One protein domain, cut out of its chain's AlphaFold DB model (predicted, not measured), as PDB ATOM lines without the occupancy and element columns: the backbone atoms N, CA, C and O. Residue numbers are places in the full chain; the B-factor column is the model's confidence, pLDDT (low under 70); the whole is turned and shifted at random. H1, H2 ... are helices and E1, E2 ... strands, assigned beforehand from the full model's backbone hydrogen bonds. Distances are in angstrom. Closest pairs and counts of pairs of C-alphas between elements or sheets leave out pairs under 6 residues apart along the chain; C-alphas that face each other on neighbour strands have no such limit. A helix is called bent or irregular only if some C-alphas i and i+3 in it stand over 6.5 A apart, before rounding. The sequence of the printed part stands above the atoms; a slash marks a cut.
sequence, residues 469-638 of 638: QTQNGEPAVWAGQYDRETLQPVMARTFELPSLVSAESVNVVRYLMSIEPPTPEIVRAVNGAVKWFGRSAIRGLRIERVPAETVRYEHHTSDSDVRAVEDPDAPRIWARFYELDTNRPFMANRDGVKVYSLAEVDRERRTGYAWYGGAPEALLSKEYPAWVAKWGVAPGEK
ATOM      1  N   GLN A 469      60.150 123.051  41.354       98.50
ATOM      2  CA  GLN A 469      61.408 123.657  41.761       98.50
ATOM      3  C   GLN A 469      62.576 123.021  41.012       98.50
ATOM      4  O   GLN A 469      62.497 121.885  40.540       98.50
ATOM      5  N   THR A 470      63.684 123.751  40.932       96.75
ATOM      6  CA  THR A 470      64.926 123.254  40.337       96.75
ATOM      7  C   THR A 470      66.045 123.293  41.363       96.75
ATOM      8  O   THR A 470      66.077 124.158  42.233       96.75
ATOM      9  N   GLN A 471      66.965 122.339  41.265       95.12
ATOM     10  CA  GLN A 471      68.189 122.295  42.059       95.12
ATOM     11  C   GLN A 471      69.351 122.010  41.124       95.12
ATOM     12  O   GLN A 471      69.333 121.007  40.410       95.12
ATOM     13  N   ASN A 472      70.365 122.878  41.131       90.00
ATOM     14  CA  ASN A 472      71.532 122.774  40.248       90.00
ATOM     15  C   ASN A 472      71.158 122.676  38.755       90.00
ATOM     16  O   ASN A 472      71.762 121.909  38.012       90.00
ATOM     17  N   GLY A 473      70.133 123.419  38.326       91.31
ATOM     18  CA  GLY A 473      69.645 123.420  36.941       91.31
ATOM     19  C   GLY A 473      68.769 122.222  36.555       91.31
ATOM     20  O   GLY A 473      68.214 122.213  35.462       91.31
ATOM     21  N   GLU A 474      68.589 121.246  37.446       92.56
ATOM     22  CA  GLU A 474      67.779 120.052  37.202       92.56
ATOM     23  C   GLU A 474      66.403 120.175  37.876       92.56
ATOM     24  O   GLU A 474      66.335 120.642  39.021       92.56
ATOM     25  N   PRO A 475      65.307 119.709  37.244       96.25
ATOM     26  CA  PRO A 475      64.008 119.649  37.902       96.25
ATOM     27  C   PRO A 475      64.058 118.767  39.157       96.25
ATOM     28  O   PRO A 475      64.629 117.673  39.158       96.25
ATOM     29  N   ALA A 476      63.473 119.273  40.236       97.75
ATOM     30  CA  ALA A 476      63.342 118.614  41.525       97.75
ATOM     31  C   ALA A 476      61.862 118.266  41.763       97.75
ATOM     32  O   ALA A 476      61.199 117.694  40.897       97.75
ATOM     33  N   VAL A 477      61.341 118.608  42.938       98.56
ATOM     34  CA  VAL A 477      59.939 118.407  43.318       98.56
ATOM     35  C   VAL A 477      59.261 119.747  43.636       98.56
ATOM     36  O   VAL A 477      59.749 120.798  43.219       98.56
ATOM     37  N   TRP A 478      58.129 119.730  44.335       98.69
ATOM     38  CA  TRP A 478      57.352 120.921  44.675       98.69
ATOM     39  C   TRP A 478      57.496 121.285  46.153       98.69
ATOM     40  O   TRP A 478      57.952 120.486  46.975       98.69
ATOM     41  N   ALA A 479      57.100 122.512  46.479       98.31
ATOM     42  CA  ALA A 479      56.876 122.974  47.838       98.31
ATOM     43  C   ALA A 479      55.430 122.717  48.277       98.31
ATOM     44  O   ALA A 479      54.539 122.541  47.449       98.31
ATOM     45  N   GLY A 480      55.192 122.706  49.593       96.00
ATOM     46  CA  GLY A 480      53.850 122.479  50.146       96.00
ATOM     47  C   GLY A 480      52.861 123.590  49.791       96.00
ATOM     48  O   GLY A 480      51.679 123.324  49.562       96.00
ATOM     49  N   GLN A 481      53.355 124.825  49.693       97.56
ATOM     50  CA  GLN A 481      52.560 125.987  49.337       97.56
ATOM     51  C   GLN A 481      53.412 127.088  48.705       97.56
ATOM     52  O   GLN A 481      54.619 127.192  48.949       97.56
ATOM     53  N   TYR A 482      52.750 127.920  47.910       98.62
ATOM     54  CA  TYR A 482      53.349 129.013  47.161       98.62
ATOM     55  C   TYR A 482      52.550 130.292  47.353       98.62
ATOM     56  O   TYR A 482      51.317 130.278  47.405       98.62
ATOM     57  N   ASP A 483      53.253 131.416  47.411       98.19
ATOM     58  CA  ASP A 483      52.597 132.709  47.365       98.19
ATOM     59  C   ASP A 483      51.843 132.867  46.040       98.19
ATOM     60  O   ASP A 483      52.353 132.539  44.967       98.19
ATOM     61  N   ARG A 484      50.605 133.362  46.104       95.94
ATOM     62  CA  ARG A 484      49.715 133.381  44.938       95.94
ATOM     63  C   ARG A 484      50.115 134.416  43.884       95.94
ATOM     64  O   ARG A 484      49.650 134.322  42.753       95.94
ATOM     65  N   GLU A 485      50.944 135.395  44.239       95.38
ATOM     66  CA  GLU A 485      51.327 136.500  43.354       95.38
ATOM     67  C   GLU A 485      52.743 136.283  42.808       95.38
ATOM     68  O   GLU A 485      52.960 136.269  41.596       95.38
ATOM     69  N   THR A 486      53.703 136.036  43.698       97.75
ATOM     70  CA  THR A 486      55.123 135.844  43.368       97.75
ATOM     71  C   THR A 486      55.460 134.423  42.922       97.75
ATOM     72  O   THR A 486      56.502 134.210  42.295       97.75
ATOM     73  N   LEU A 487      54.592 133.450  43.231       98.12
ATOM     74  CA  LEU A 487      54.778 132.021  42.964       98.12
ATOM     75  C   LEU A 487      56.026 131.410  43.617       98.12
ATOM     76  O   LEU A 487      56.503 130.362  43.181       98.12
ATOM     77  N   GLN A 488      56.568 132.055  44.649       98.25
ATOM     78  CA  GLN A 488      57.683 131.517  45.421       98.25
ATOM     79  C   GLN A 488      57.178 130.583  46.527       98.25
ATOM     80  O   GLN A 488      56.087 130.815  47.055       98.25
ATOM     81  N   PRO A 489      57.948 129.543  46.904       98.44
ATOM     82  CA  PRO A 489      57.661 128.753  48.096       98.44
ATOM     83  C   PRO A 489      57.515 129.642  49.335       98.44
ATOM     84  O   PRO A 489      58.354 130.507  49.588       98.44
ATOM     85  N   VAL A 490      56.478 129.404  50.136       97.75
ATOM     86  CA  VAL A 490      56.204 130.167  51.365       97.75
ATOM     87  C   VAL A 490      55.904 129.257  52.546       97.75
ATOM     88  O   VAL A 490      55.689 128.055  52.393       97.75
ATOM     89  N   MET A 491      55.937 129.816  53.754       94.94
ATOM     90  CA  MET A 491      55.611 129.066  54.964       94.94
ATOM     91  C   MET A 491      54.097 128.859  55.111       94.94
ATOM     92  O   MET A 491      53.311 129.670  54.628       94.94
ATOM     93  N   ALA A 492      53.703 127.790  55.805       94.31
ATOM     94  CA  ALA A 492      52.327 127.578  56.252       94.31
ATOM     95  C   ALA A 492      52.232 127.807  57.763       94.31
ATOM     96  O   ALA A 492      52.289 128.944  58.236       94.31
ATOM     97  N   ARG A 493      52.124 126.732  58.549       93.56
ATOM     98  CA  ARG A 493      52.290 126.806  60.005       93.56
ATOM     99  C   ARG A 493      53.750 127.130  60.337       93.56
ATOM    100  O   ARG A 493      54.642 126.933  59.517       93.56
ATOM    101  N   THR A 494      54.017 127.600  61.556       93.81
ATOM    102  CA  THR A 494      55.369 128.018  61.982       93.81
ATOM    103  C   THR A 494      56.426 126.924  61.808       93.81
ATOM    104  O   THR A 494      57.571 127.229  61.508       93.81
ATOM    105  N   PHE A 495      56.028 125.658  61.915       93.12
ATOM    106  CA  PHE A 495      56.881 124.482  61.729       93.12
ATOM    107  C   PHE A 495      56.862 123.907  60.293       93.12
ATOM    108  O   PHE A 495      57.408 122.834  60.053       93.12
ATOM    109  N   GLU A 496      56.249 124.604  59.333       95.56
ATOM    110  CA  GLU A 496      56.160 124.230  57.913       95.56
ATOM    111  C   GLU A 496      56.804 125.322  57.053       95.56
ATOM    112  O   GLU A 496      56.137 126.116  56.386       95.56
ATOM    113  N   LEU A 497      58.132 125.386  57.134       96.94
ATOM    114  CA  LEU A 497      58.961 126.399  56.478       96.94
ATOM    115  C   LEU A 497      59.009 126.208  54.944       96.94
ATOM    116  O   LEU A 497      58.787 125.089  54.465       96.94
ATOM    117  N   PRO A 498      59.370 127.248  54.160       97.81
ATOM    118  CA  PRO A 498      59.559 127.123  52.714       97.81
ATOM    119  C   PRO A 498      60.575 126.023  52.388       97.81
ATOM    120  O   PRO A 498      61.719 126.057  52.850       97.81
ATOM    121  N   SER A 499      60.142 125.010  51.640       98.00
ATOM    122  CA  SER A 499      60.913 123.783  51.431       98.00
ATOM    123  C   SER A 499      60.368 122.937  50.299       98.00
ATOM    124  O   SER A 499      59.208 123.073  49.922       98.00
ATOM    125  N   LEU A 500      61.200 122.024  49.804       98.50
ATOM    126  CA  LEU A 500      60.740 120.895  49.006       98.50
ATOM    127  C   LEU A 500      60.065 119.873  49.924       98.50
ATOM    128  O   LEU A 500      60.628 119.508  50.960       98.50
ATOM    129  N   VAL A 501      58.888 119.390  49.529       97.88
ATOM    130  CA  VAL A 501      58.102 118.425  50.309       97.88
ATOM    131  C   VAL A 501      58.074 117.066  49.628       97.88
ATOM    132  O   VAL A 501      57.756 116.962  48.446       97.88
ATOM    133  N   SER A 502      58.395 116.000  50.360       97.25
ATOM    134  CA  SER A 502      58.466 114.655  49.775       97.25
ATOM    135  C   SER A 502      57.078 114.059  49.513       97.25
ATOM    136  O   SER A 502      56.739 113.785  48.366       97.25
ATOM    137  N   ALA A 503      56.267 113.879  50.560       92.81
ATOM    138  CA  ALA A 503      54.982 113.183  50.481       92.81
ATOM    139  C   ALA A 503      53.981 113.868  49.537       92.81
ATOM    140  O   ALA A 503      53.408 113.201  48.679       92.81
ATOM    141  N   GLU A 504      53.823 115.191  49.618       95.00
ATOM    142  CA  GLU A 504      52.876 115.910  48.749       95.00
ATOM    143  C   GLU A 504      53.307 115.881  47.282       95.00
ATOM    144  O   GLU A 504      52.486 115.731  46.380       95.00
ATOM    145  N   SER A 505      54.616 115.920  47.026       98.44
ATOM    146  CA  SER A 505      55.141 115.813  45.667       98.44
ATOM    147  C   SER A 505      54.886 114.443  45.039       98.44
ATOM    148  O   SER A 505      54.800 114.349  43.818       98.44
ATOM    149  N   VAL A 506      54.717 113.379  45.837       98.31
ATOM    150  CA  VAL A 506      54.268 112.077  45.314       98.31
ATOM    151  C   VAL A 506      52.859 112.201  44.726       98.31
ATOM    152  O   VAL A 506      52.605 111.655  43.653       98.31
ATOM    153  N   ASN A 507      51.961 112.950  45.373       97.19
ATOM    154  CA  ASN A 507      50.605 113.180  44.865       97.19
ATOM    155  C   ASN A 507      50.625 114.012  43.575       97.19
ATOM    156  O   ASN A 507      49.910 113.685  42.630       97.19
ATOM    157  N   VAL A 508      51.517 115.006  43.480       98.62
ATOM    158  CA  VAL A 508      51.737 115.759  42.232       98.62
ATOM    159  C   VAL A 508      52.222 114.856  41.103       98.62
ATOM    160  O   VAL A 508      51.670 114.902  40.005       98.62
ATOM    161  N   VAL A 509      53.197 113.984  41.363       98.62
ATOM    162  CA  VAL A 509      53.678 113.041  40.346       98.62
ATOM    163  C   VAL A 509      52.571 112.082  39.907       98.62
ATOM    164  O   VAL A 509      52.373 111.906  38.707       98.62
ATOM    165  N   ARG A 510      51.799 111.518  40.843       98.19
ATOM    166  CA  ARG A 510      50.659 110.642  40.523       98.19
ATOM    167  C   ARG A 510      49.596 111.354  39.694       98.19
ATOM    168  O   ARG A 510      49.091 110.781  38.734       98.19
ATOM    169  N   TYR A 511      49.293 112.606  40.033       98.38
ATOM    170  CA  TYR A 511      48.381 113.438  39.260       98.38
ATOM    171  C   TYR A 511      48.875 113.615  37.820       98.38
ATOM    172  O   TYR A 511      48.143 113.312  36.880       98.38
ATOM    173  N   LEU A 512      50.132 114.025  37.635       98.50
ATOM    174  CA  LEU A 512      50.716 114.224  36.308       98.50
ATOM    175  C   LEU A 512      50.790 112.917  35.499       98.50
ATOM    176  O   LEU A 512      50.487 112.916  34.309       98.50
ATOM    177  N   MET A 513      51.125 111.795  36.141       97.81
ATOM    178  CA  MET A 513      51.155 110.469  35.512       97.81
ATOM    179  C   MET A 513      49.769 109.966  35.086       97.81
ATOM    180  O   MET A 513      49.689 109.113  34.205       97.81
ATOM    181  N   SER A 514      48.692 110.486  35.688       95.44
ATOM    182  CA  SER A 514      47.306 110.156  35.317       95.44
ATOM    183  C   SER A 514      46.817 110.863  34.047       95.44
ATOM    184  O   SER A 514      45.734 110.554  33.554       95.44
ATOM    185  N   ILE A 515      47.585 111.824  33.525       94.00
ATOM    186  CA  ILE A 515      47.243 112.557  32.306       94.00
ATOM    187  C   ILE A 515      47.687 111.731  31.100       94.00
ATOM    188  O   ILE A 515      48.877 111.479  30.907       94.00
ATOM    189  N   GLU A 516      46.717 111.322  30.284       87.50
ATOM    190  CA  GLU A 516      46.932 110.394  29.177       87.50
ATOM    191  C   GLU A 516      46.423 110.974  27.845       87.50
ATOM    192  O   GLU A 516      45.263 111.389  27.776       87.50
ATOM    193  N   PRO A 517      47.249 110.987  26.779       87.12
ATOM    194  CA  PRO A 517      48.692 110.709  26.787       87.12
ATOM    195  C   PRO A 517      49.496 111.821  27.501       87.12
ATOM    196  O   PRO A 517      49.102 112.990  27.447       87.12
ATOM    197  N   PRO A 518      50.636 111.501  28.144       92.56
ATOM    198  CA  PRO A 518      51.464 112.511  28.793       92.56
ATOM    199  C   PRO A 518      52.195 113.377  27.759       92.56
ATOM    200  O   PRO A 518      52.731 112.878  26.769       92.56
ATOM    201  N   THR A 519      52.272 114.685  28.007       93.50
ATOM    202  CA  THR A 519      53.053 115.604  27.163       93.50
ATOM    203  C   THR A 519      54.556 115.496  27.455       93.50
ATOM    204  O   THR A 519      54.944 115.070  28.548       93.50
ATOM    205  N   PRO A 520      55.444 115.939  26.545       93.94
ATOM    206  CA  PRO A 520      56.881 115.994  26.817       93.94
ATOM    207  C   PRO A 520      57.245 116.793  28.080       93.94
ATOM    208  O   PRO A 520      58.202 116.450  28.774       93.94
ATOM    209  N   GLU A 521      56.494 117.847  28.398       95.69
ATOM    210  CA  GLU A 521      56.652 118.653  29.616       95.69
ATOM    211  C   GLU A 521      56.344 117.825  30.866       95.69
ATOM    212  O   GLU A 521      57.136 117.828  31.808       95.69
ATOM    213  N   ILE A 522      55.236 117.078  30.844       97.38
ATOM    214  CA  ILE A 522      54.844 116.161  31.920       97.38
ATOM    215  C   ILE A 522      55.915 115.090  32.113       97.38
ATOM    216  O   ILE A 522      56.333 114.836  33.241       97.38
ATOM    217  N   VAL A 523      56.418 114.511  31.019       96.44
ATOM    218  CA  VAL A 523      57.484 113.505  31.069       96.44
ATOM    219  C   VAL A 523      58.739 114.053  31.740       96.44
ATOM    220  O   VAL A 523      59.280 113.417  32.645       96.44
ATOM    221  N   ARG A 524      59.190 115.255  31.354       95.94
ATOM    222  CA  ARG A 524      60.350 115.902  31.987       95.94
ATOM    223  C   ARG A 524      60.114 116.162  33.476       95.94
ATOM    224  O   ARG A 524      61.001 115.876  34.279       95.94
ATOM    225  N   ALA A 525      58.930 116.654  33.838       98.06
ATOM    226  CA  ALA A 525      58.587 116.959  35.222       98.06
ATOM    227  C   ALA A 525      58.575 115.703  36.108       98.06
ATOM    228  O   ALA A 525      59.228 115.681  37.154       98.06
ATOM    229  N   VAL A 526      57.896 114.639  35.663       98.38
ATOM    230  CA  VAL A 526      57.815 113.350  36.370       98.38
ATOM    231  C   VAL A 526      59.202 112.720  36.514       98.38
ATOM    232  O   VAL A 526      59.586 112.333  37.618       98.38
ATOM    233  N   ASN A 527      59.991 112.675  35.437       97.00
ATOM    234  CA  ASN A 527      61.331 112.084  35.462       97.00
ATOM    235  C   ASN A 527      62.276 112.841  36.411       97.00
ATOM    236  O   ASN A 527      63.027 112.215  37.164       97.00
ATOM    237  N   GLY A 528      62.212 114.176  36.427       97.56
ATOM    238  CA  GLY A 528      62.983 115.000  37.361       97.56
ATOM    239  C   GLY A 528      62.614 114.748  38.824       97.56
ATOM    240  O   GLY A 528      63.494 114.508  39.653       97.56
ATOM    241  N   ALA A 529      61.315 114.684  39.128       98.44
ATOM    242  CA  ALA A 529      60.827 114.374  40.470       98.44
ATOM    243  C   ALA A 529      61.244 112.965  40.930       98.44
ATOM    244  O   ALA A 529      61.712 112.790  42.054       98.44
ATOM    245  N   VAL A 530      61.161 111.961  40.053       98.19
ATOM    246  CA  VAL A 530      61.605 110.585  40.337       98.19
ATOM    247  C   VAL A 530      63.112 110.512  40.599       98.19
ATOM    248  O   VAL A 530      63.538 109.892  41.578       98.19
ATOM    249  N   LYS A 531      63.927 111.204  39.789       97.38
ATOM    250  CA  LYS A 531      65.377 111.343  40.014       97.38
ATOM    251  C   LYS A 531      65.662 112.012  41.362       97.38
ATOM    252  O   LYS A 531      66.557 111.574  42.088       97.38
ATOM    253  N   TRP A 532      64.886 113.038  41.720       98.44
ATOM    254  CA  TRP A 532      64.975 113.703  43.017       98.44
ATOM    255  C   TRP A 532      64.635 112.755  44.176       98.44
ATOM    256  O   TRP A 532      65.426 112.639  45.110       98.44
ATOM    257  N   PHE A 533      63.533 112.004  44.106       98.50
ATOM    258  CA  PHE A 533      63.188 111.029  45.147       98.50
ATOM    259  C   PHE A 533      64.282 109.971  45.321       98.50
ATOM    260  O   PHE A 533      64.622 109.627  46.453       98.50
ATOM    261  N   GLY A 534      64.872 109.493  44.220       97.25
ATOM    262  CA  GLY A 534      65.970 108.529  44.250       97.25
ATOM    263  C   GLY A 534      67.203 109.037  45.004       97.25
ATOM    264  O   GLY A 534      67.720 108.324  45.865       97.25
ATOM    265  N   ARG A 535      67.652 110.272  44.723       96.75
ATOM    266  CA  ARG A 535      68.833 110.871  45.378       96.75
ATOM    267  C   ARG A 535      68.569 111.373  46.801       96.75
ATOM    268  O   ARG A 535      69.501 111.435  47.593       96.75
ATOM    269  N   SER A 536      67.324 111.727  47.122       98.06
ATOM    270  CA  SER A 536      66.924 112.242  48.442       98.06
ATOM    271  C   SER A 536      66.581 111.143  49.455       98.06
ATOM    272  O   SER A 536      66.286 111.455  50.611       98.06
ATOM    273  N   ALA A 537      66.586 109.873  49.037       97.81
ATOM    274  CA  ALA A 537      66.288 108.739  49.902       97.81
ATOM    275  C   ALA A 537      67.344 108.576  51.003       97.81
ATOM    276  O   ALA A 537      68.541 108.470  50.731       97.81
ATOM    277  N   ILE A 538      66.883 108.485  52.244       97.81
ATOM    278  CA  ILE A 538      67.701 108.196  53.418       97.81
ATOM    279  C   ILE A 538      67.714 106.676  53.613       97.81
ATOM    280  O   ILE A 538      66.671 106.020  53.579       97.81
ATOM    281  N   ARG A 539      68.909 106.112  53.786       97.19
ATOM    282  CA  ARG A 539      69.150 104.686  54.049       97.19
ATOM    283  C   ARG A 539      69.758 104.534  55.434       97.19
ATOM    284  O   ARG A 539      70.413 105.460  55.906       97.19
ATOM    285  N   GLY A 540      69.577 103.374  56.056       97.12
ATOM    286  CA  GLY A 540      70.194 103.109  57.352       97.12
ATOM    287  C   GLY A 540      69.490 103.782  58.539       97.12
ATOM    288  O   GLY A 540      70.074 103.855  59.615       97.12
ATOM    289  N   LEU A 541      68.286 104.337  58.348       97.00
ATOM    290  CA  LEU A 541      67.562 105.117  59.354       97.00
ATOM    291  C   LEU A 541      66.166 104.536  59.568       97.00
ATOM    292  O   LEU A 541      65.369 104.473  58.631       97.00
ATOM    293  N   ARG A 542      65.832 104.198  60.814       96.94
ATOM    294  CA  ARG A 542      64.489 103.771  61.215       96.94
ATOM    295  C   ARG A 542      63.904 104.735  62.240       96.94
ATOM    296  O   ARG A 542      64.600 105.222  63.126       96.94
ATOM    297  N   ILE A 543      62.607 105.016  62.119       97.00
ATOM    298  CA  ILE A 543      61.867 105.811  63.102       97.00
ATOM    299  C   ILE A 543      61.127 104.860  64.034       97.00
ATOM    300  O   ILE A 543      60.316 104.047  63.595       97.00
ATOM    301  N   GLU A 544      61.420 104.963  65.324       95.56
ATOM    302  CA  GLU A 544      60.823 104.142  66.368       95.56
ATOM    303  C   GLU A 544      59.925 104.977  67.266       95.56
ATOM    304  O   GLU A 544      60.310 106.059  67.711       95.56
ATOM    305  N   ARG A 545      58.762 104.419  67.603       96.06
ATOM    306  CA  ARG A 545      57.946 104.891  68.717       96.06
ATOM    307  C   ARG A 545      58.265 104.049  69.949       96.06
ATOM    308  O   ARG A 545      58.164 102.827  69.896       96.06
ATOM    309  N   VAL A 546      58.652 104.697  71.041       96.12
ATOM    310  CA  VAL A 546      59.032 104.058  72.308       96.12
ATOM    311  C   VAL A 546      58.086 104.499  73.428       96.12
ATOM    312  O   VAL A 546      57.618 105.635  73.391       96.12
ATOM    313  N   PRO A 547      57.774 103.652  74.424       96.94
ATOM    314  CA  PRO A 547      56.966 104.067  75.573       96.94
ATOM    315  C   PRO A 547      57.590 105.251  76.326       96.94
ATOM    316  O   PRO A 547      58.811 105.312  76.479       96.94
ATOM    317  N   ALA A 548      56.761 106.177  76.811       96.00
ATOM    318  CA  ALA A 548      57.188 107.324  77.612       96.00
ATOM    319  C   ALA A 548      56.035 107.840  78.494       96.00
ATOM    320  O   ALA A 548      54.903 107.386  78.379       96.00
ATOM    321  N   GLU A 549      56.303 108.786  79.397       95.25
ATOM    322  CA  GLU A 549      55.272 109.346  80.286       95.25
ATOM    323  C   GLU A 549      54.100 109.939  79.492       95.25
ATOM    324  O   GLU A 549      54.329 110.691  78.542       95.25
ATOM    325  N   THR A 550      52.862 109.643  79.892       95.19
ATOM    326  CA  THR A 550      51.664 110.189  79.246       95.19
ATOM    327  C   THR A 550      51.566 111.697  79.441       95.19
ATOM    328  O   THR A 550      51.386 112.176  80.557       95.19
ATOM    329  N   VAL A 551      51.609 112.447  78.340       93.25
ATOM    330  CA  VAL A 551      51.439 113.904  78.326       93.25
ATOM    331  C   VAL A 551      50.252 114.269  77.442       93.25
ATOM    332  O   VAL A 551      50.124 113.788  76.313       93.25
ATOM    333  N   ARG A 552      49.379 115.141  77.955       88.50
ATOM    334  CA  ARG A 552      48.280 115.737  77.191       88.50
ATOM    335  C   ARG A 552      48.722 117.085  76.629       88.50
ATOM    336  O   ARG A 552      48.987 118.010  77.391       88.50
ATOM    337  N   TYR A 553      48.779 117.182  75.307       88.06
ATOM    338  CA  TYR A 553      49.044 118.418  74.576       88.06
ATOM    339  C   TYR A 553      47.739 119.062  74.096       88.06
ATOM    340  O   TYR A 553      46.651 118.515  74.278       88.06
ATOM    341  N   GLU A 554      47.854 120.238  73.475       82.25
ATOM    342  CA  GLU A 554      46.711 121.010  72.971       82.25
ATOM    343  C   GLU A 554      45.874 120.229  71.944       82.25
ATOM    344  O   GLU A 554      44.648 120.303  71.967       82.25
ATOM    345  N   HIS A 555      46.524 119.465  71.057       78.56
ATOM    346  CA  HIS A 555      45.866 118.811  69.917       78.56
ATOM    347  C   HIS A 555      45.970 117.281  69.910       78.56
ATOM    348  O   HIS A 555      45.400 116.642  69.031       78.56
ATOM    349  N   HIS A 556      46.697 116.678  70.854       85.00
ATOM    350  CA  HIS A 556      46.804 115.223  70.984       85.00
ATOM    351  C   HIS A 556      47.279 114.820  72.384       85.00
ATOM    352  O   HIS A 556      47.817 115.624  73.140       85.00
ATOM    353  N   THR A 557      47.099 113.550  72.730       86.62
ATOM    354  CA  THR A 557      47.715 112.933  73.916       86.62
ATOM    355  C   THR A 557      48.758 111.928  73.449       86.62
ATOM    356  O   THR A 557      48.533 111.235  72.458       86.62
ATOM    357  N   SER A 558      49.902 111.852  74.129       90.88
ATOM    358  CA  SER A 558      50.941 110.875  73.808       90.88
ATOM    359  C   SER A 558      51.451 110.163  75.055       90.88
ATOM    360  O   SER A 558      51.918 110.800  75.993       90.88
ATOM    361  N   ASP A 559      51.389 108.837  75.023       93.31
ATOM    362  CA  ASP A 559      51.941 107.857  75.974       93.31
ATOM    363  C   ASP A 559      53.301 107.291  75.513       93.31
ATOM    364  O   ASP A 559      53.792 106.259  75.971       93.31
ATOM    365  N   SER A 560      53.891 107.944  74.519       95.38
ATOM    366  CA  SER A 560      55.067 107.470  73.812       95.38
ATOM    367  C   SER A 560      55.942 108.636  73.378       95.38
ATOM    368  O   SER A 560      55.592 109.812  73.515       95.38
ATOM    369  N   ASP A 561      57.131 108.310  72.912       95.94
ATOM    370  CA  ASP A 561      58.064 109.227  72.295       95.94
ATOM    371  C   ASP A 561      58.532 108.664  70.952       95.94
ATOM    372  O   ASP A 561      58.358 107.476  70.680       95.94
ATOM    373  N   VAL A 562      59.091 109.509  70.089       96.56
ATOM    374  CA  VAL A 562      59.542 109.123  68.749       96.56
ATOM    375  C   VAL A 562      61.015 109.476  68.592       96.56
ATOM    376  O   VAL A 562      61.414 110.615  68.834       96.56
ATOM    377  N   ARG A 563      61.827 108.501  68.176       95.81
ATOM    378  CA  ARG A 563      63.273 108.660  67.978       95.81
ATOM    379  C   ARG A 563      63.730 108.087  66.644       95.81
ATOM    380  O   ARG A 563      63.114 107.173  66.100       95.81
ATOM    381  N   ALA A 564      64.834 108.625  66.145       96.19
ATOM    382  CA  ALA A 564      65.540 108.096  64.990       96.19
ATOM    383  C   ALA A 564      66.648 107.150  65.472       96.19
ATOM    384  O   ALA A 564      67.401 107.508  66.378       96.19
ATOM    385  N   VAL A 565      66.725 105.954  64.892       96.56
ATOM    386  CA  VAL A 565      67.749 104.950  65.201       96.56
ATOM    387  C   VAL A 565      68.466 104.516  63.931       96.56
ATOM    388  O   VAL A 565      67.861 104.441  62.861       96.56
ATOM    389  N   GLU A 566      69.760 104.238  64.061       96.75
ATOM    390  CA  GLU A 566      70.545 103.631  62.991       96.75
ATOM    391  C   GLU A 566      70.146 102.163  62.828       96.75
ATOM    392  O   GLU A 566      70.069 101.410  63.800       96.75
ATOM    393  N   ASP A 567      69.868 101.774  61.592       97.31
ATOM    394  CA  ASP A 567      69.465 100.425  61.218       97.31
ATOM    395  C   ASP A 567      69.829 100.196  59.742       97.31
ATOM    396  O   ASP A 567      69.092 100.653  58.863       97.31
ATOM    397  N   PRO A 568      70.969  99.538  59.446       95.88
ATOM    398  CA  PRO A 568      71.452  99.317  58.081       95.88
ATOM    399  C   PRO A 568      70.457  98.602  57.159       95.88
ATOM    400  O   PRO A 568      70.513  98.808  55.946       95.88
ATOM    401  N   ASP A 569      69.545  97.813  57.731       96.62
ATOM    402  CA  ASP A 569      68.554  97.015  57.006       96.62
ATOM    403  C   ASP A 569      67.204  97.739  56.868       96.62
ATOM    404  O   ASP A 569      66.265  97.219  56.255       96.62
ATOM    405  N   ALA A 570      67.089  98.958  57.408       96.31
ATOM    406  CA  ALA A 570      65.871  99.744  57.310       96.31
ATOM    407  C   ALA A 570      65.506 100.044  55.842       96.31
ATOM    408  O   ALA A 570      66.372 100.432  55.043       96.31
ATOM    409  N   PRO A 571      64.211  99.948  55.483       95.50
ATOM    410  CA  PRO A 571      63.719 100.436  54.204       95.50
ATOM    411  C   PRO A 571      64.095 101.902  53.974       95.50
ATOM    412  O   PRO A 571      64.291 102.672  54.917       95.50
ATOM    413  N   ARG A 572      64.141 102.311  52.702       97.25
ATOM    414  CA  ARG A 572      64.346 103.721  52.357       97.25
ATOM    415  C   ARG A 572      63.269 104.582  53.010       97.25
ATOM    416  O   ARG A 572      62.087 104.238  52.994       97.25
ATOM    417  N   ILE A 573      63.687 105.726  53.532       98.00
ATOM    418  CA  ILE A 573      62.801 106.715  54.133       98.00
ATOM    419  C   ILE A 573      63.155 108.110  53.621       98.00
ATOM    420  O   ILE A 573      64.275 108.362  53.184       98.00
ATOM    421  N   TRP A 574      62.201 109.030  53.659       98.50
ATOM    422  CA  TRP A 574      62.400 110.419  53.262       98.50
ATOM    423  C   TRP A 574      62.013 111.328  54.414       98.50
ATOM    424  O   TRP A 574      61.045 111.049  55.122       98.50
ATOM    425  N   ALA A 575      62.750 112.422  54.594       98.19
ATOM    426  CA  ALA A 575      62.283 113.510  55.442       98.19
ATOM    427  C   ALA A 575      61.053 114.160  54.797       98.19
ATOM    428  O   ALA A 575      60.866 114.099  53.578       98.19
ATOM    429  N   ARG A 576      60.193 114.795  55.591       97.81
ATOM    430  CA  ARG A 576      59.056 115.540  55.044       97.81
ATOM    431  C   ARG A 576      59.524 116.788  54.303       97.81
ATOM    432  O   ARG A 576      58.989 117.066  53.234       97.81
ATOM    433  N   PHE A 577      60.538 117.474  54.836       98.44
ATOM    434  CA  PHE A 577      61.045 118.744  54.321       98.44
ATOM    435  C   PHE A 577      62.527 118.675  53.965       98.44
ATOM    436  O   PHE A 577      63.342 118.128  54.713       98.44
ATOM    437  N   TYR A 578      62.868 119.284  52.832       98.62
ATOM    438  CA  TYR A 578      64.236 119.468  52.363       98.62
ATOM    439  C   TYR A 578      64.466 120.932  51.988       98.62
ATOM    440  O   TYR A 578      63.572 121.607  51.472       98.62
ATOM    441  N   GLU A 579      65.668 121.438  52.251       98.12
ATOM    442  CA  GLU A 579      66.041 122.802  51.874       98.12
ATOM    443  C   GLU A 579      65.976 122.999  50.355       98.12
ATOM    444  O   GLU A 579      66.382 122.119  49.592       98.12
ATOM    445  N   LEU A 580      65.495 124.174  49.932       96.94
ATOM    446  CA  LEU A 580      65.337 124.519  48.517       96.94
ATOM    447  C   LEU A 580      66.674 124.431  47.765       96.94
ATOM    448  O   LEU A 580      66.730 123.792  46.721       96.94
ATOM    449  N   ASP A 581      67.757 124.960  48.344       93.69
ATOM    450  CA  ASP A 581      69.047 125.065  47.651       93.69
ATOM    451  C   ASP A 581      69.949 123.835  47.844       93.69
ATOM    452  O   ASP A 581      70.511 123.301  46.891       93.69
ATOM    453  N   THR A 582      70.104 123.371  49.087       96.38
ATOM    454  CA  THR A 582      71.114 122.355  49.449       96.38
ATOM    455  C   THR A 582      70.587 120.924  49.389       96.38
ATOM    456  O   THR A 582      71.367 119.974  49.473       96.38
ATOM    457  N   ASN A 583      69.264 120.757  49.297       97.94
ATOM    458  CA  ASN A 583      68.583 119.477  49.449       97.94
ATOM    459  C   ASN A 583      68.853 118.772  50.792       97.94
ATOM    460  O   ASN A 583      68.731 117.549  50.888       97.94
ATOM    461  N   ARG A 584      69.242 119.508  51.838       97.94
ATOM    462  CA  ARG A 584      69.444 118.934  53.170       97.94
ATOM    463  C   ARG A 584      68.086 118.664  53.836       97.94
ATOM    464  O   ARG A 584      67.254 119.571  53.856       97.94
ATOM    465  N   PRO A 585      67.839 117.463  54.390       98.06
ATOM    466  CA  PRO A 585      66.632 117.205  55.167       98.06
ATOM    467  C   PRO A 585      66.635 118.041  56.452       98.06
ATOM    468  O   PRO A 585      67.678 118.181  57.098       98.06
ATOM    469  N   PHE A 586      65.479 118.584  56.828       98.31
ATOM    470  CA  PHE A 586      65.333 119.373  58.051       98.31
ATOM    471  C   PHE A 586      63.946 119.207  58.688       98.31
ATOM    472  O   PHE A 586      63.003 118.705  58.072       98.31
ATOM    473  N   MET A 587      63.833 119.662  59.936       97.94
ATOM    474  CA  MET A 587      62.600 119.720  60.720       97.94
ATOM    475  C   MET A 587      62.461 121.099  61.377       97.94
ATOM    476  O   MET A 587      63.355 121.940  61.262       97.94
ATOM    477  N   ALA A 588      61.350 121.360  62.059       97.06
ATOM    478  CA  ALA A 588      61.151 122.626  62.755       97.06
ATOM    479  C   ALA A 588      60.311 122.478  64.027       97.06
ATOM    480  O   ALA A 588      59.428 121.623  64.117       97.06
ATOM    481  N   ASN A 589      60.569 123.348  64.998       95.00
ATOM    482  CA  ASN A 589      59.779 123.446  66.221       95.00
ATOM    483  C   ASN A 589      58.638 124.461  66.081       95.00
ATOM    484  O   ASN A 589      58.513 125.170  65.080       95.00
ATOM    485  N   ARG A 590      57.749 124.506  67.081       93.00
ATOM    486  CA  ARG A 590      56.550 125.364  67.058       93.00
ATOM    487  C   ARG A 590      56.892 126.862  67.049       93.00
ATOM    488  O   ARG A 590      56.080 127.658  66.581       93.00
ATOM    489  N   ASP A 591      58.082 127.227  67.510       93.19
ATOM    490  CA  ASP A 591      58.663 128.572  67.436       93.19
ATOM    491  C   ASP A 591      59.211 128.938  66.040       93.19
ATOM    492  O   ASP A 591      59.604 130.080  65.811       93.19
ATOM    493  N   GLY A 592      59.209 127.995  65.094       94.50
ATOM    494  CA  GLY A 592      59.723 128.170  63.738       94.50
ATOM    495  C   GLY A 592      61.234 127.992  63.603       94.50
ATOM    496  O   GLY A 592      61.782 128.242  62.528       94.50
ATOM    497  N   VAL A 593      61.919 127.533  64.654       95.88
ATOM    498  CA  VAL A 593      63.352 127.237  64.586       95.88
ATOM    499  C   VAL A 593      63.576 125.960  63.781       95.88
ATOM    500  O   VAL A 593      63.049 124.895  64.106       95.88
ATOM    501  N   LYS A 594      64.385 126.078  62.724       97.31
ATOM    502  CA  LYS A 594      64.849 124.959  61.899       97.31
ATOM    503  C   LYS A 594      65.870 124.116  62.671       97.31
ATOM    504  O   LYS A 594      66.850 124.655  63.178       97.31
ATOM    505  N   VAL A 595      65.675 122.799  62.679       97.88
ATOM    506  CA  VAL A 595      66.558 121.801  63.310       97.88
ATOM    507  C   VAL A 595      66.876 120.658  62.339       97.88
ATOM    508  O   VAL A 595      66.205 120.509  61.315       97.88
ATOM    509  N   TYR A 596      67.905 119.851  62.625       97.38
ATOM    510  CA  TYR A 596      68.436 118.864  61.664       97.38
ATOM    511  C   TYR A 596      68.448 117.420  62.172       97.38
ATOM    512  O   TYR A 596      68.844 116.515  61.437       97.38
ATOM    513  N   SER A 597      67.997 117.183  63.398       95.81
ATOM    514  CA  SER A 597      67.800 115.849  63.952       95.81
ATOM    515  C   SER A 597      66.467 115.753  64.686       95.81
ATOM    516  O   SER A 597      65.944 116.730  65.218       95.81
ATOM    517  N   LEU A 598      65.894 114.548  64.721       96.00
ATOM    518  CA  LEU A 598      64.594 114.329  65.359       96.00
ATOM    519  C   LEU A 598      64.656 114.533  66.881       96.00
ATOM    520  O   LEU A 598      63.646 114.852  67.500       96.00
ATOM    521  N   ALA A 599      65.844 114.379  67.473       95.88
ATOM    522  CA  ALA A 599      66.087 114.612  68.894       95.88
ATOM    523  C   ALA A 599      65.972 116.096  69.288       95.88
ATOM    524  O   ALA A 599      65.646 116.391  70.434       95.88
ATOM    525  N   GLU A 600      66.211 117.015  68.348       97.44
ATOM    526  CA  GLU A 600      66.067 118.465  68.545       97.44
ATOM    527  C   GLU A 600      64.617 118.950  68.381       97.44
ATOM    528  O   GLU A 600      64.314 120.107  68.669       97.44
ATOM    529  N   VAL A 601      63.716 118.086  67.903       97.25
ATOM    530  CA  VAL A 601      62.296 118.412  67.767       97.25
ATOM    531  C   VAL A 601      61.607 118.211  69.113       97.25
ATOM    532  O   VAL A 601      61.742 117.151  69.725       97.25
ATOM    533  N   ASP A 602      60.817 119.180  69.560       95.69
ATOM    534  CA  ASP A 602      60.052 119.098  70.802       95.69
ATOM    535  C   ASP A 602      59.160 117.852  70.834       95.69
ATOM    536  O   ASP A 602      58.558 117.469  69.824       95.69
ATOM    537  N   ARG A 603      59.020 117.228  72.015       94.75
ATOM    538  CA  ARG A 603      58.258 115.973  72.180       94.75
ATOM    539  C   ARG A 603      56.840 116.079  71.629       94.75
ATOM    540  O   ARG A 603      56.355 115.167  70.964       94.75
ATOM    541  N   GLU A 604      56.207 117.221  71.859       93.12
ATOM    542  CA  GLU A 604      54.878 117.540  71.346       93.12
ATOM    543  C   GLU A 604      54.823 117.452  69.809       93.12
ATOM    544  O   GLU A 604      53.945 116.787  69.259       93.12
ATOM    545  N   ARG A 605      55.802 118.023  69.095       94.25
ATOM    546  CA  ARG A 605      55.855 117.990  67.625       94.25
ATOM    547  C   ARG A 605      56.310 116.649  67.070       94.25
ATOM    548  O   ARG A 605      55.697 116.174  66.118       94.25
ATOM    549  N   ARG A 606      57.333 116.001  67.632       95.50
ATOM    550  CA  ARG A 606      57.815 114.708  67.095       95.50
ATOM    551  C   ARG A 606      56.839 113.552  67.321       95.50
ATOM    552  O   ARG A 606      56.867 112.586  66.568       95.50
ATOM    553  N   THR A 607      55.960 113.648  68.321       93.44
ATOM    554  CA  THR A 607      54.925 112.627  68.572       93.44
ATOM    555  C   THR A 607      53.637 112.861  67.787       93.44
ATOM    556  O   THR A 607      52.979 111.875  67.445       93.44
ATOM    557  N   GLY A 608      53.294 114.126  67.508       89.62
ATOM    558  CA  GLY A 608      52.053 114.536  66.840       89.62
ATOM    559  C   GLY A 608      52.181 114.864  65.348       89.62
ATOM    560  O   GLY A 608      51.167 115.088  64.693       89.62
ATOM    561  N   TYR A 609      53.397 114.901  64.795       92.25
ATOM    562  CA  TYR A 609      53.642 115.225  63.390       92.25
ATOM    563  C   TYR A 609      54.643 114.254  62.759       92.25
ATOM    564  O   TYR A 609      55.698 113.961  63.324       92.25
ATOM    565  N   ALA A 610      54.316 113.746  61.569       93.62
ATOM    566  CA  ALA A 610      55.190 112.843  60.830       93.62
ATOM    567  C   ALA A 610      56.286 113.637  60.101       93.62
ATOM    568  O   ALA A 610      56.022 114.299  59.098       93.62
ATOM    569  N   TRP A 611      57.517 113.558  60.610       97.12
ATOM    570  CA  TRP A 611      58.699 114.211  60.026       97.12
ATOM    571  C   TRP A 611      59.426 113.363  58.986       97.12
ATOM    572  O   TRP A 611      60.212 113.893  58.206       97.12
ATOM    573  N   TYR A 612      59.154 112.061  58.967       97.62
ATOM    574  CA  TYR A 612      59.698 111.119  58.003       97.62
ATOM    575  C   TYR A 612      58.599 110.179  57.513       97.62
ATOM    576  O   TYR A 612      57.648 109.896  58.245       97.62
ATOM    577  N   GLY A 613      58.741 109.664  56.295       96.06
ATOM    578  CA  GLY A 613      57.790 108.718  55.722       96.06
ATOM    579  C   GLY A 613      58.329 107.973  54.505       96.06
ATOM    580  O   GLY A 613      59.356 108.335  53.936       96.06
ATOM    581  N   GLY A 614      57.614 106.917  54.113       96.00
ATOM    582  CA  GLY A 614      57.962 106.044  52.983       96.00
ATOM    583  C   GLY A 614      57.161 106.304  51.704       96.00
ATOM    584  O   GLY A 614      57.192 105.473  50.805       96.00
ATOM    585  N   ALA A 615      56.412 107.412  51.614       93.69
ATOM    586  CA  ALA A 615      55.473 107.660  50.511       93.69
ATOM    587  C   ALA A 615      56.081 107.500  49.094       93.69
ATOM    588  O   ALA A 615      55.411 106.908  48.246       93.69
ATOM    589  N   PRO A 616      57.333 107.932  48.820       97.88
ATOM    590  CA  PRO A 616      57.948 107.736  47.505       97.88
ATOM    591  C   PRO A 616      58.263 106.277  47.136       97.88
ATOM    592  O   PRO A 616      58.470 105.991  45.960       97.88
ATOM    593  N   GLU A 617      58.308 105.340  48.088       96.88
ATOM    594  CA  GLU A 617      58.765 103.966  47.832       96.88
ATOM    595  C   GLU A 617      57.888 103.237  46.804       96.88
ATOM    596  O   GLU A 617      58.403 102.670  45.840       96.88
ATOM    597  N   ALA A 618      56.561 103.289  46.965       95.88
ATOM    598  CA  ALA A 618      55.620 102.659  46.036       95.88
ATOM    599  C   ALA A 618      55.664 103.310  44.644       95.88
ATOM    600  O   ALA A 618      55.628 102.613  43.624       95.88
ATOM    601  N   LEU A 619      55.823 104.638  44.607       97.19
ATOM    602  CA  LEU A 619      55.982 105.384  43.364       97.19
ATOM    603  C   LEU A 619      57.219 104.899  42.595       97.19
ATOM    604  O   LEU A 619      57.122 104.563  41.418       97.19
ATOM    605  N   LEU A 620      58.367 104.810  43.270       96.81
ATOM    606  CA  LEU A 620      59.642 104.428  42.658       96.81
ATOM    607  C   LEU A 620      59.706 102.955  42.245       96.81
ATOM    608  O   LEU A 620      60.277 102.637  41.205       96.81
ATOM    609  N   SER A 621      59.180 102.054  43.076       96.06
ATOM    610  CA  SER A 621      59.339 100.605  42.889       96.06
ATOM    611  C   SER A 621      58.295  99.984  41.964       96.06
ATOM    612  O   SER A 621      58.562  98.940  41.372       96.06
ATOM    613  N   LYS A 622      57.113 100.602  41.833       95.56
ATOM    614  CA  LYS A 622      55.969  99.997  41.140       95.56
ATOM    615  C   LYS A 622      55.295 100.936  40.148       95.56
ATOM    616  O   LYS A 622      55.155 100.584  38.981       95.56
ATOM    617  N   GLU A 623      54.860 102.108  40.600       97.00
ATOM    618  CA  GLU A 623      53.966 102.963  39.804       97.00
ATOM    619  C   GLU A 623      54.699 103.619  38.623       97.00
ATOM    620  O   GLU A 623      54.224 103.563  37.489       97.00
ATOM    621  N   TYR A 624      55.880 104.193  38.864       96.69
ATOM    622  CA  TYR A 624      56.675 104.837  37.822       96.69
ATOM    623  C   TYR A 624      57.215 103.848  36.774       96.69
ATOM    624  O   TYR A 624      57.033 104.115  35.585       96.69
ATOM    625  N   PRO A 625      57.795 102.682  37.143       96.00
ATOM    626  CA  PRO A 625      58.185 101.674  36.157       96.00
ATOM    627  C   PRO A 625      57.029 101.227  35.253       96.00
ATOM    628  O   PRO A 625      57.216 101.094  34.045       96.00
ATOM    629  N   ALA A 626      55.825 101.049  35.810       92.44
ATOM    630  CA  ALA A 626      54.642 100.693  35.028       92.44
ATOM    631  C   ALA A 626      54.250 101.798  34.030       92.44
ATOM    632  O   ALA A 626      53.911 101.509  32.884       92.44
ATOM    633  N   TRP A 627      54.339 103.064  34.439       94.56
ATOM    634  CA  TRP A 627      54.056 104.204  33.568       94.56
ATOM    635  C   TRP A 627      55.101 104.380  32.457       94.56
ATOM    636  O   TRP A 627      54.732 104.618  31.307       94.56
ATOM    637  N   VAL A 628      56.389 104.170  32.754       93.06
ATOM    638  CA  VAL A 628      57.453 104.149  31.735       93.06
ATOM    639  C   VAL A 628      57.228 103.018  30.736       93.06
ATOM    640  O   VAL A 628      57.323 103.255  29.534       93.06
ATOM    641  N   ALA A 629      56.892 101.815  31.209       88.69
ATOM    642  CA  ALA A 629      56.596 100.676  30.343       88.69
ATOM    643  C   ALA A 629      55.380 100.940  29.440       88.69
ATOM    644  O   ALA A 629      55.402 100.569  28.270       88.69
ATOM    645  N   LYS A 630      54.346 101.615  29.963       86.00
ATOM    646  CA  LYS A 630      53.144 101.982  29.203       86.00
ATOM    647  C   LYS A 630      53.433 102.990  28.088       86.00
ATOM    648  O   LYS A 630      52.888 102.847  27.001       86.00
ATOM    649  N   TRP A 631      54.258 104.003  28.352       86.69
ATOM    650  CA  TRP A 631      54.414 105.152  27.447       86.69
ATOM    651  C   TRP A 631      55.747 105.208  26.688       86.69
ATOM    652  O   TRP A 631      55.901 106.044  25.805       86.69
ATOM    653  N   GLY A 632      56.723 104.354  27.008       84.56
ATOM    654  CA  GLY A 632      58.048 104.373  26.371       84.56
ATOM    655  C   GLY A 632      58.885 105.613  26.719       84.56
ATOM    656  O   GLY A 632      59.774 106.003  25.968       84.56
ATOM    657  N   VAL A 633      58.600 106.253  27.854       78.94
ATOM    658  CA  VAL A 633      59.101 107.587  28.249       78.94
ATOM    659  C   VAL A 633      60.256 107.533  29.254       78.94
ATOM    660  O   VAL A 633      60.322 108.327  30.198       78.94
ATOM    661  N   ALA A 634      61.168 106.576  29.069       70.19
ATOM    662  CA  ALA A 634      62.313 106.388  29.958       70.19
ATOM    663  C   ALA A 634      63.094 107.705  30.164       70.19
ATOM    664  O   ALA A 634      63.159 108.534  29.247       70.19
ATOM    665  N   PRO A 635      63.690 107.930  31.351       62.31
ATOM    666  CA  PRO A 635      64.539 109.091  31.562       62.31
ATOM    667  C   PRO A 635      65.683 109.031  30.550       62.31
ATOM    668  O   PRO A 635      66.448 108.071  30.536       62.31
ATOM    669  N   GLY A 636      65.754 110.024  29.659       52.53
ATOM    670  CA  GLY A 636      66.807 110.086  28.655       52.53
ATOM    671  C   GLY A 636      68.172 110.116  29.337       52.53
ATOM    672  O   GLY A 636      68.419 110.986  30.169       52.53
ATOM    673  N   GLU A 637      69.046 109.174  28.985       33.31
ATOM    674  CA  GLU A 637      70.475 109.277  29.269       33.31
ATOM    675  C   GLU A 637      71.029 110.439  28.435       33.31
ATOM    676  O   GLU A 637      71.307 110.291  27.243       33.31
ATOM    677  N   LYS A 638      71.126 111.623  29.034       29.16
ATOM    678  CA  LYS A 638      72.013 112.686  28.564       29.16
ATOM    679  C   LYS A 638      72.730 113.318  29.738       29.16
ATOM    680  O   LYS A 638      72.050 113.604  30.748       29.16
TER     681      LYS A 638
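AT A GLANCE: This is residues 469 to 638 of the 638 residues of the protein "Pectate lyase" of Candidatus Hydrogenedens sp (UniProt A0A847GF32). A bent hairpin of two long strands, E1 and E2, with the short helix H3 packed beside E2, makes one end, and an up-and-down bundle of three helices, H1, H2 and H4, makes the other. Between them lie long loops and the short strand E3, tied by short strand pairings. The printed part has 170 residues, in the order H1 H2 E1 E2 E3 H3 H4; the class is mixed, helices and strands, with 78 residues in named elements, under half. It is compact, with a radius of gyration of the C-alphas of 17.6 A and spans of 54 by 43 by 26 A.

HOW THE PARTS SIT: E1, residues 541 to 552, and E2, residues 557 to 566, form an antiparallel hairpin, with N 546 and O 561 2.8 A apart, within hydrogen-bond range. E1 bends by 84 degrees at residue 549. The closest C-alphas of E2 and H3, residues 603 to 608, are those of Val 562 and Thr 607, 5.8 A apart. E3, residues 585 to 588, pairs with no named strand, but its residues 585 to 586 pair with 577 to 578. H1, residues 502 to 513, and H2, residues 520 to 536, form a helical hairpin; they touch, closest at the C-alphas of Val 509 and Val 526, 5.7 A, at a shallow tilt of 27 degrees, opposite ways. H4, residues 615 to 631, touches H1, closest at the C-alphas of Ala 503 and Ala 615, 5.5 A, at a shallow tilt of 16 degrees, the same way. H2 touches H4 with residues 530 to 534 alone, closest at the C-alphas of Phe 533 and Pro 616, 6.6 A. Every O i to N i+4 pair is within hydrogen-bond range in H2 and H3, against 7 of 8 in H1 and 10 of 13 in H4.

IN THESE COORDINATES: E1 is 28.3 A long, E2 27.0 A, H2 24.1 A, H4 23.2 A and H1 16.6 A. H1 begins at C-alpha 502 (58.466, 114.655, 49.775), and H4 ends at C-alpha 631 (54.414, 105.152, 27.447). H4 is irregular, with C-alphas 621 and 624 7.1 A apart.

THE WHOLE: The two C-alphas farthest apart, of Thr 550 and Lys 638, are 54.7 A apart. The printed part has no cut; the links E2 to E3 and E3 to H3 are long. Residues 635 to 638 have pLDDT under 70.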